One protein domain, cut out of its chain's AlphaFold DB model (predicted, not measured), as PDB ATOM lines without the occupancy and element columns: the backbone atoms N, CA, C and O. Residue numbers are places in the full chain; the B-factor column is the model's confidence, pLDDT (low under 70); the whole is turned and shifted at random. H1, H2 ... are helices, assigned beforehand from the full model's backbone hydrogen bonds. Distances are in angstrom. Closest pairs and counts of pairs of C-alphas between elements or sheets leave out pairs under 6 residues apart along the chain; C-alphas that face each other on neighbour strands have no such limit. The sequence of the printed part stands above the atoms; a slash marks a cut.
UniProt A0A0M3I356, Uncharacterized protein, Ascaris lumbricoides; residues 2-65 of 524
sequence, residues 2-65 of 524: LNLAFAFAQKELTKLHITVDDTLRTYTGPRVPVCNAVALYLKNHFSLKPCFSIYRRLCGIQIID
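AT A GLANCE: This is residues 2 to 65 of the 524 residues of an uncharacterized protein of Ascaris lumbricoides (UniProt A0A0M3I356). A small all-helix domain is built on a splayed hairpin of two helices, H3 and H4, with the longest helix, H1, lying across H3 and the short H2 packed on H4. After H4 the last residues, 59 to 65, lead away as a tail, and this tail makes much of the length. The printed part has 64 residues, 40 of them in four named helices, in the order H1, H2, H3, H4, and no named strand. It is compact, with a radius of gyration of the C-alphas of 11.1 A, and its C-alphas span 36 by 24 by 20 A, an outline only just elongated.

HOW THE PARTS SIT: H1, residues 2 to 15, touches H3, residues 36 to 45, with residues 5 to 10 alone. The closest C-alphas of the two, those of Ala 9 and Val 38, are 4.7 A apart. Their lines are about perpendicular, at 78 degrees. H2, residues 22 to 26, is apart from both H1 and H3. It touches H4, residues 48 to 58, and the closest C-alphas, those of Arg 25 and Ile 54, are 5.9 A apart. H3 and H4 touch and form a helical hairpin, running opposite ways at a steep tilt of 42 degrees. Their closest C-alphas, those of Leu 42 and Cys 51, are 5.3 A apart. H1 and H4 are apart. In H1, H3 and H4 every O i to N i+4 pair is within hydrogen-bond range; in H2 it is 0 of 1, while 2 of 2 O i to N i+3 pairs are within range.

IN THESE COORDINATES: H1 begins at C-alpha 2, at (12.812, 7.936, 24.407), and is 20.0 A long from first to last C-alpha. H2 is 7.8 A long. H3 begins at C-alpha 36, at (12.799, 15.781, 33.358), and is 14.4 A long. H4 is 15.5 A long and ends at C-alpha 58, at (3.258, 16.702, 41.268).

THE WHOLE: The two C-alphas farthest apart, those of Asn 3 and Asp 65, are 36.7 A apart. The printed part has no cut. The link from H3 to H4 is tight, with 2 residues between them; those from H1 to H2, with 6, and from H2 to H3, with 9, are short. The mean pLDDT of the printed part of this model is 77.1. Seven residues are under 70: residue 2 and residues 60 to 65.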
ATOM      1  N   LEU A   2      14.088   7.518  23.782       66.12
ATOM      2  CA  LEU A   2      12.812   7.936  24.407       66.12
ATOM      3  C   LEU A   2      12.110   6.835  25.231       66.12
ATOM      4  O   LEU A   2      11.769   7.076  26.383       66.12
ATOM      5  N   ASN A   3      12.004   5.608  24.710       76.44
ATOM      6  CA  ASN A   3      11.372   4.486  25.427       76.44
ATOM      7  C   ASN A   3      12.051   4.169  26.775       76.44
ATOM      8  O   ASN A   3      11.374   3.790  27.726       76.44
ATOM      9  N   LEU A   4      13.371   4.371  26.887       77.94
ATOM     10  CA  LEU A   4      14.110   4.178  28.140       77.94
ATOM     11  C   LEU A   4      13.774   5.281  29.158       77.94
ATOM     12  O   LEU A   4      13.604   4.999  30.339       77.94
ATOM     13  N   ALA A   5      13.628   6.526  28.692       71.44
ATOM     14  CA  ALA A   5      13.203   7.648  29.528       71.44
ATOM     15  C   ALA A   5      11.748   7.492  30.007       71.44
ATOM     16  O   ALA A   5      11.444   7.841  31.143       71.44
ATOM     17  N   PHE A   6      10.863   6.925  29.182       84.94
ATOM     18  CA  PHE A   6       9.476   6.641  29.562       84.94
ATOM     19  C   PHE A   6       9.366   5.479  30.561       84.94
ATOM     20  O   PHE A   6       8.678   5.624  31.567       84.94
ATOM     21  N   ALA A   7      10.114   4.387  30.367       83.88
ATOM     22  CA  ALA A   7      10.197   3.304  31.350       83.88
ATOM     23  C   ALA A   7      10.788   3.784  32.693       83.88
ATOM     24  O   ALA A   7      10.317   3.397  33.762       83.88
ATOM     25  N   PHE A   8      11.788   4.674  32.653       85.31
ATOM     26  CA  PHE A   8      12.329   5.325  33.848       85.31
ATOM     27  C   PHE A   8      11.287   6.222  34.536       85.31
ATOM     28  O   PHE A   8      11.100   6.116  35.744       85.31
ATOM     29  N   ALA A   9      10.563   7.051  33.776       83.25
ATOM     30  CA  ALA A   9       9.505   7.917  34.293       83.25
ATOM     31  C   ALA A   9       8.363   7.135  34.960       83.25
ATOM     32  O   ALA A   9       7.926   7.504  36.049       83.25
ATOM     33  N   GLN A  10       7.913   6.039  34.342       85.38
ATOM     34  CA  GLN A  10       6.933   5.131  34.938       85.38
ATOM     35  C   GLN A  10       7.466   4.532  36.241       85.38
ATOM     36  O   GLN A  10       6.805   4.638  37.268       85.38
ATOM     37  N   LYS A  11       8.692   3.988  36.239       87.44
ATOM     38  CA  LYS A  11       9.310   3.398  37.436       87.44
ATOM     39  C   LYS A  11       9.459   4.405  38.583       87.44
ATOM     40  O   LYS A  11       9.246   4.027  39.732       87.44
ATOM     41  N   GLU A  12       9.794   5.662  38.293       82.00
ATOM     42  CA  GLU A  12       9.810   6.740  39.290       82.00
ATOM     43  C   GLU A  12       8.411   7.008  39.860       82.00
ATOM     44  O   GLU A  12       8.247   6.988  41.075       82.00
ATOM     45  N   LEU A  13       7.380   7.171  39.024       83.31
ATOM     46  CA  LEU A  13       6.005   7.381  39.502       83.31
ATOM     47  C   LEU A  13       5.475   6.188  40.323       83.31
ATOM     48  O   LEU A  13       4.871   6.395  41.376       83.31
ATOM     49  N   THR A  14       5.772   4.947  39.918       86.12
ATOM     50  CA  THR A  14       5.387   3.737  40.665       86.12
ATOM     51  C   THR A  14       6.059   3.660  42.041       86.12
ATOM     52  O   THR A  14       5.388   3.310  43.010       86.12
ATOM     53  N   LYS A  15       7.348   4.029  42.174       85.75
ATOM     54  CA  LYS A  15       8.036   4.115  43.487       85.75
ATOM     55  C   LYS A  15       7.349   5.085  44.449       85.75
ATOM     56  O   LYS A  15       7.448   4.922  45.658       85.75
ATOM     57  N   LEU A  16       6.695   6.105  43.903       80.38
ATOM     58  CA  LEU A  16       6.005   7.162  44.637       80.38
ATOM     59  C   LEU A  16       4.523   6.820  44.888       80.38
ATOM     60  O   LEU A  16       3.759   7.676  45.326       80.38
ATOM     61  N   HIS A  17       4.118   5.576  44.595       82.75
ATOM     62  CA  HIS A  17       2.743   5.072  44.664       82.75
ATOM     63  C   HIS A  17       1.736   5.875  43.817       82.75
ATOM     64  O   HIS A  17       0.549   5.942  44.132       82.75
ATOM     65  N   ILE A  18       2.199   6.468  42.711       83.25
ATOM     66  CA  ILE A  18       1.364   7.206  41.760       83.25
ATOM     67  C   ILE A  18       1.035   6.283  40.584       83.25
ATOM     68  O   ILE A  18       1.929   5.881  39.838       83.25
ATOM     69  N   THR A  19      -0.245   5.943  40.407       82.06
ATOM     70  CA  THR A  19      -0.700   5.152  39.252       82.06
ATOM     71  C   THR A  19      -0.536   5.955  37.965       82.06
ATOM     72  O   THR A  19      -0.820   7.152  37.932       82.06
ATOM     73  N   VAL A  20      -0.040   5.315  36.903       78.06
ATOM     74  CA  VAL A  20       0.362   6.000  35.659       78.06
ATOM     75  C   VAL A  20      -0.735   5.939  34.586       78.06
ATOM     76  O   VAL A  20      -0.463   5.829  33.391       78.06
ATOM     77  N   ASP A  21      -1.981   6.047  35.042       79.69
ATOM     78  CA  ASP A  21      -3.199   5.965  34.239       79.69
ATOM     79  C   ASP A  21      -3.856   7.353  34.102       79.69
ATOM     80  O   ASP A  21      -3.315   8.376  34.539       79.69
ATOM     81  N   ASP A  22      -5.063   7.427  33.529       76.56
ATOM     82  CA  ASP A  22      -5.820   8.687  33.424       76.56
ATOM     83  C   ASP A  22      -6.155   9.332  34.789       76.56
ATOM     84  O   ASP A  22      -6.431  10.534  34.861       76.56
ATOM     85  N   THR A  23      -6.032   8.573  35.883       77.31
ATOM     86  CA  THR A  23      -6.076   9.037  37.281       77.31
ATOM     87  C   THR A  23      -5.049  10.129  37.600       77.31
ATOM     88  O   THR A  23      -5.307  10.963  38.473       77.31
ATOM     89  N   LEU A  24      -3.930  10.216  36.864       80.12
ATOM     90  CA  LEU A  24      -2.960  11.317  36.979       80.12
ATOM     91  C   LEU A  24      -3.615  12.694  36.786       80.12
ATOM     92  O   LEU A  24      -3.244  13.653  37.464       80.12
ATOM     93  N   ARG A  25      -4.634  12.807  35.916       77.88
ATOM     94  CA  ARG A  25      -5.378  14.062  35.672       77.88
ATOM     95  C   ARG A  25      -6.083  14.579  36.929       77.88
ATOM     96  O   ARG A  25      -6.261  15.792  37.096       77.88
ATOM     97  N   THR A  26      -6.479  13.666  37.808       78.81
ATOM     98  CA  THR A  26      -7.186  13.914  39.071       78.81
ATOM     99  C   THR A  26      -6.288  13.728  40.292       78.81
ATOM    100  O   THR A  26      -6.802  13.706  41.401       78.81
ATOM    101  N   TYR A  27      -4.961  13.645  40.121       80.50
ATOM    102  CA  TYR A  27      -4.036  13.509  41.245       80.50
ATOM    103  C   TYR A  27      -4.215  14.650  42.260       80.50
ATOM    104  O   TYR A  27      -4.134  15.836  41.910       80.50
ATOM    105  N   THR A  28      -4.470  14.256  43.508       77.12
ATOM    106  CA  THR A  28      -4.663  15.093  44.707       77.12
ATOM    107  C   THR A  28      -3.722  14.692  45.850       77.12
ATOM    108  O   THR A  28      -3.866  15.188  46.964       77.12
ATOM    109  N   GLY A  29      -2.777  13.782  45.585       76.38
ATOM    110  CA  GLY A  29      -1.825  13.281  46.572       76.38
ATOM    111  C   GLY A  29      -0.754  14.303  46.986       76.38
ATOM    112  O   GLY A  29      -0.775  15.456  46.538       76.38
ATOM    113  N   PRO A  30       0.184  13.892  47.857       73.94
ATOM    114  CA  PRO A  30       1.263  14.751  48.323       73.94
ATOM    115  C   PRO A  30       2.151  15.231  47.171       73.94
ATOM    116  O   PRO A  30       2.208  14.656  46.089       73.94
ATOM    117  N   ARG A  31       2.867  16.321  47.425       80.12
ATOM    118  CA  ARG A  31       3.797  16.923  46.471       80.12
ATOM    119  C   ARG A  31       5.077  16.099  46.404       80.12
ATOM    120  O   ARG A  31       5.608  15.721  47.444       80.12
ATOM    121  N   VAL A  32       5.584  15.854  45.199       76.25
ATOM    122  CA  VAL A  32       6.725  14.970  44.954       76.25
ATOM    123  C   VAL A  32       7.674  15.580  43.914       76.25
ATOM    124  O   VAL A  32       7.205  16.049  42.876       76.25
ATOM    125  N   PRO A  33       9.002  15.596  44.139       72.75
ATOM    126  CA  PRO A  33       9.952  16.075  43.138       72.75
ATOM    127  C   PRO A  33       9.884  15.225  41.861       72.75
ATOM    128  O   PRO A  33       9.846  13.998  41.912       72.75
ATOM    129  N   VAL A  34       9.880  15.890  40.704       79.19
ATOM    130  CA  VAL A  34       9.669  15.262  39.391       79.19
ATOM    131  C   VAL A  34      10.889  15.485  38.506       79.19
ATOM    132  O   VAL A  34      11.328  16.618  38.324       79.19
ATOM    133  N   CYS A  35      11.426  14.418  37.918       79.81
ATOM    134  CA  CYS A  35      12.556  14.508  36.997       79.81
ATOM    135  C   CYS A  35      12.120  14.878  35.562       79.81
ATOM    136  O   CYS A  35      10.982  14.642  35.146       79.81
ATOM    137  N   ASN A  36      13.058  15.387  34.754       79.81
ATOM    138  CA  ASN A  36      12.799  15.781  33.358       79.81
ATOM    139  C   ASN A  36      12.214  14.644  32.493       79.81
ATOM    140  O   ASN A  36      11.452  14.908  31.562       79.81
ATOM    141  N   ALA A  37      12.525  13.382  32.806       79.31
ATOM    142  CA  ALA A  37      11.963  12.226  32.108       79.31
ATOM    143  C   ALA A  37      10.438  12.111  32.299       79.31
ATOM    144  O   ALA A  37       9.726  11.822  31.340       79.31
ATOM    145  N   VAL A  38       9.922  12.412  33.496       80.69
ATOM    146  CA  VAL A  38       8.475  12.424  33.771       80.69
ATOM    147  C   VAL A  38       7.795  13.623  33.102       80.69
ATOM    148  O   VAL A  38       6.703  13.471  32.563       80.69
ATOM    149  N   ALA A  39       8.444  14.791  33.030       80.62
ATOM    150  CA  ALA A  39       7.918  15.925  32.261       80.62
ATOM    151  C   ALA A  39       7.756  15.584  30.762       80.62
ATOM    152  O   ALA A  39       6.737  15.905  30.146       80.62
ATOM    153  N   LEU A  40       8.739  14.884  30.181       81.50
ATOM    154  CA  LEU A  40       8.675  14.381  28.804       81.50
ATOM    155  C   LEU A  40       7.605  13.291  28.634       81.50
ATOM    156  O   LEU A  40       6.882  13.310  27.641       81.50
ATOM    157  N   TYR A  41       7.467  12.386  29.605       84.88
ATOM    158  CA  TYR A  41       6.428  11.354  29.621       84.88
ATOM    159  C   TYR A  41       5.016  11.963  29.629       84.88
ATOM    160  O   TYR A  41       4.195  11.634  28.772       84.88
ATOM    161  N   LEU A  42       4.749  12.919  30.527       84.56
ATOM    162  CA  LEU A  42       3.458  13.612  30.610       84.56
ATOM    163  C   LEU A  42       3.126  14.378  29.323       84.56
ATOM    164  O   LEU A  42       1.973  14.387  28.904       84.56
ATOM    165  N   LYS A  43       4.128  14.981  28.668       86.00
ATOM    166  CA  LYS A  43       3.959  15.667  27.375       86.00
ATOM    167  C   LYS A  43       3.626  14.703  26.227       86.00
ATOM    168  O   LYS A  43       3.013  15.129  25.254       86.00
ATOM    169  N   ASN A  44       4.045  13.442  26.325       85.81
ATOM    170  CA  ASN A  44       3.772  12.410  25.326       85.81
ATOM    171  C   ASN A  44       2.404  11.736  25.538       85.81
ATOM    172  O   ASN A  44       1.706  11.460  24.570       85.81
ATOM    173  N   HIS A  45       2.011  11.496  26.795       82.50
ATOM    174  CA  HIS A  45       0.753  10.820  27.141       82.50
ATOM    175  C   HIS A  45      -0.458  11.754  27.268       82.50
ATOM    176  O   HIS A  45      -1.592  11.311  27.099       82.50
ATOM    177  N   PHE A  46      -0.249  13.044  27.543       84.12
ATOM    178  CA  PHE A  46      -1.331  14.011  27.712       84.12
ATOM    179  C   PHE A  46      -1.150  15.229  26.809       84.12
ATOM    180  O   PHE A  46      -0.038  15.692  26.551       84.12
ATOM    181  N   SER A  47      -2.265  15.829  26.386       82.94
ATOM    182  CA  SER A  47      -2.218  17.118  25.693       82.94
ATOM    183  C   SER A  47      -1.625  18.212  26.597       82.94
ATOM    184  O   SER A  47      -1.663  18.131  27.828       82.94
ATOM    185  N   LEU A  48      -1.067  19.263  25.980       74.56
ATOM    186  CA  LEU A  48      -0.290  20.311  26.661       74.56
ATOM    187  C   LEU A  48      -0.970  20.875  27.923       74.56
ATOM    188  O   LEU A  48      -0.311  21.055  28.945       74.56
ATOM    189  N   LYS A  49      -2.287  21.126  27.875       75.75
ATOM    190  CA  LYS A  49      -3.051  21.696  29.000       75.75
ATOM    191  C   LYS A  49      -3.092  20.751  30.226       75.75
ATOM    192  O   LYS A  49      -2.623  21.176  31.283       75.75
ATOM    193  N   PRO A  50      -3.587  19.497  30.131       80.12
ATOM    194  CA  PRO A  50      -3.464  18.521  31.216       80.12
ATOM    195  C   PRO A  50      -2.022  18.264  31.665       80.12
ATOM    196  O   PRO A  50      -1.787  18.275  32.868       80.12
ATOM    197  N   CYS A  51      -1.058  18.119  30.743       83.00
ATOM    198  CA  CYS A  51       0.356  17.894  31.078       83.00
ATOM    199  C   CYS A  51       0.881  18.938  32.085       83.00
ATOM    200  O   CYS A  51       1.371  18.576  33.155       83.00
ATOM    201  N   PHE A  52       0.692  20.236  31.804       79.38
ATOM    202  CA  PHE A  52       1.093  21.301  32.730       79.38
ATOM    203  C   PHE A  52       0.313  21.281  34.055       79.38
ATOM    204  O   PHE A  52       0.886  21.608  35.093       79.38
ATOM    205  N   SER A  53      -0.971  20.903  34.053       81.12
ATOM    206  CA  SER A  53      -1.765  20.799  35.289       81.12
ATOM    207  C   SER A  53      -1.262  19.670  36.196       81.12
ATOM    208  O   SER A  53      -1.102  19.884  37.396       81.12
ATOM    209  N   ILE A  54      -0.972  18.499  35.620       82.69
ATOM    210  CA  ILE A  54      -0.459  17.323  36.332       82.69
ATOM    211  C   ILE A  54       0.941  17.621  36.876       82.69
ATOM    212  O   ILE A  54       1.174  17.496  38.076       82.69
ATOM    213  N   TYR A  55       1.844  18.117  36.024       82.69
ATOM    214  CA  TYR A  55       3.216  18.456  36.409       82.69
ATOM    215  C   TYR A  55       3.272  19.472  37.563       82.69
ATOM    216  O   TYR A  55       4.023  19.278  38.514       82.69
ATOM    217  N   ARG A  56       2.426  20.518  37.541       78.25
ATOM    218  CA  ARG A  56       2.338  21.505  38.637       78.25
ATOM    219  C   ARG A  56       1.894  20.890  39.967       78.25
ATOM    220  O   ARG A  56       2.437  21.269  41.001       78.25
ATOM    221  N   ARG A  57       0.918  19.970  39.949       78.62
ATOM    222  CA  ARG A  57       0.438  19.290  41.167       78.62
ATOM    223  C   ARG A  57       1.497  18.359  41.741       78.62
ATOM    224  O   ARG A  57       1.729  18.408  42.944       78.62
ATOM    225  N   LEU A  58       2.163  17.587  40.878       80.50
ATOM    226  CA  LEU A  58       3.258  16.702  41.268       80.50
ATOM    227  C   LEU A  58       4.422  17.502  41.867       80.50
ATOM    228  O   LEU A  58       4.666  17.375  43.058       80.50
ATOM    229  N   CYS A  59       5.050  18.410  41.106       74.06
ATOM    230  CA  CYS A  59       6.214  19.196  41.551       74.06
ATOM    231  C   CYS A  59       5.982  20.061  42.795       74.06
ATOM    232  O   CYS A  59       6.933  20.634  43.320       74.06
ATOM    233  N   GLY A  60       4.735  20.231  43.232       58.06
ATOM    234  CA  GLY A  60       4.443  20.953  44.456       58.06
ATOM    235  C   GLY A  60       4.760  22.433  44.418       58.06
ATOM    236  O   GLY A  60       4.991  23.023  45.472       58.06
ATOM    237  N   ILE A  61       4.738  23.023  43.222       52.69
ATOM    238  CA  ILE A  61       4.921  24.456  43.023       52.69
ATOM    239  C   ILE A  61       3.755  25.159  43.717       52.69
ATOM    240  O   ILE A  61       2.635  25.222  43.205       52.69
ATOM    241  N   GLN A  62       4.021  25.658  44.921       42.62
ATOM    242  CA  GLN A  62       3.109  26.537  45.625       42.62
ATOM    243  C   GLN A  62       3.104  27.852  44.859       42.62
ATOM    244  O   GLN A  62       4.106  28.560  44.813       42.62
ATOM    245  N   ILE A  63       1.975  28.146  44.227       44.97
ATOM    246  CA  ILE A  63       1.692  29.461  43.664       44.97
ATOM    247  C   ILE A  63       1.490  30.385  44.875       44.97
ATOM    248  O   ILE A  63       0.373  30.532  45.360       44.97
ATOM    249  N   ILE A  64       2.599  30.875  45.447       40.22
ATOM    250  CA  ILE A  64       2.598  31.828  46.572       40.22
ATOM    251  C   ILE A  64       2.101  33.191  46.091       40.22
ATOM    252  O   ILE A  64       1.363  33.847  46.816       40.22
ATOM    253  N   ASP A  65       2.390  33.533  44.835       38.59
ATOM    254  CA  ASP A  65       1.682  34.576  44.112       38.59
ATOM    255  C   ASP A  65       0.939  33.984  42.927       38.59
ATOM    256  O   ASP A  65       1.535  33.426  42.001       38.59
TER     257      ASP A  65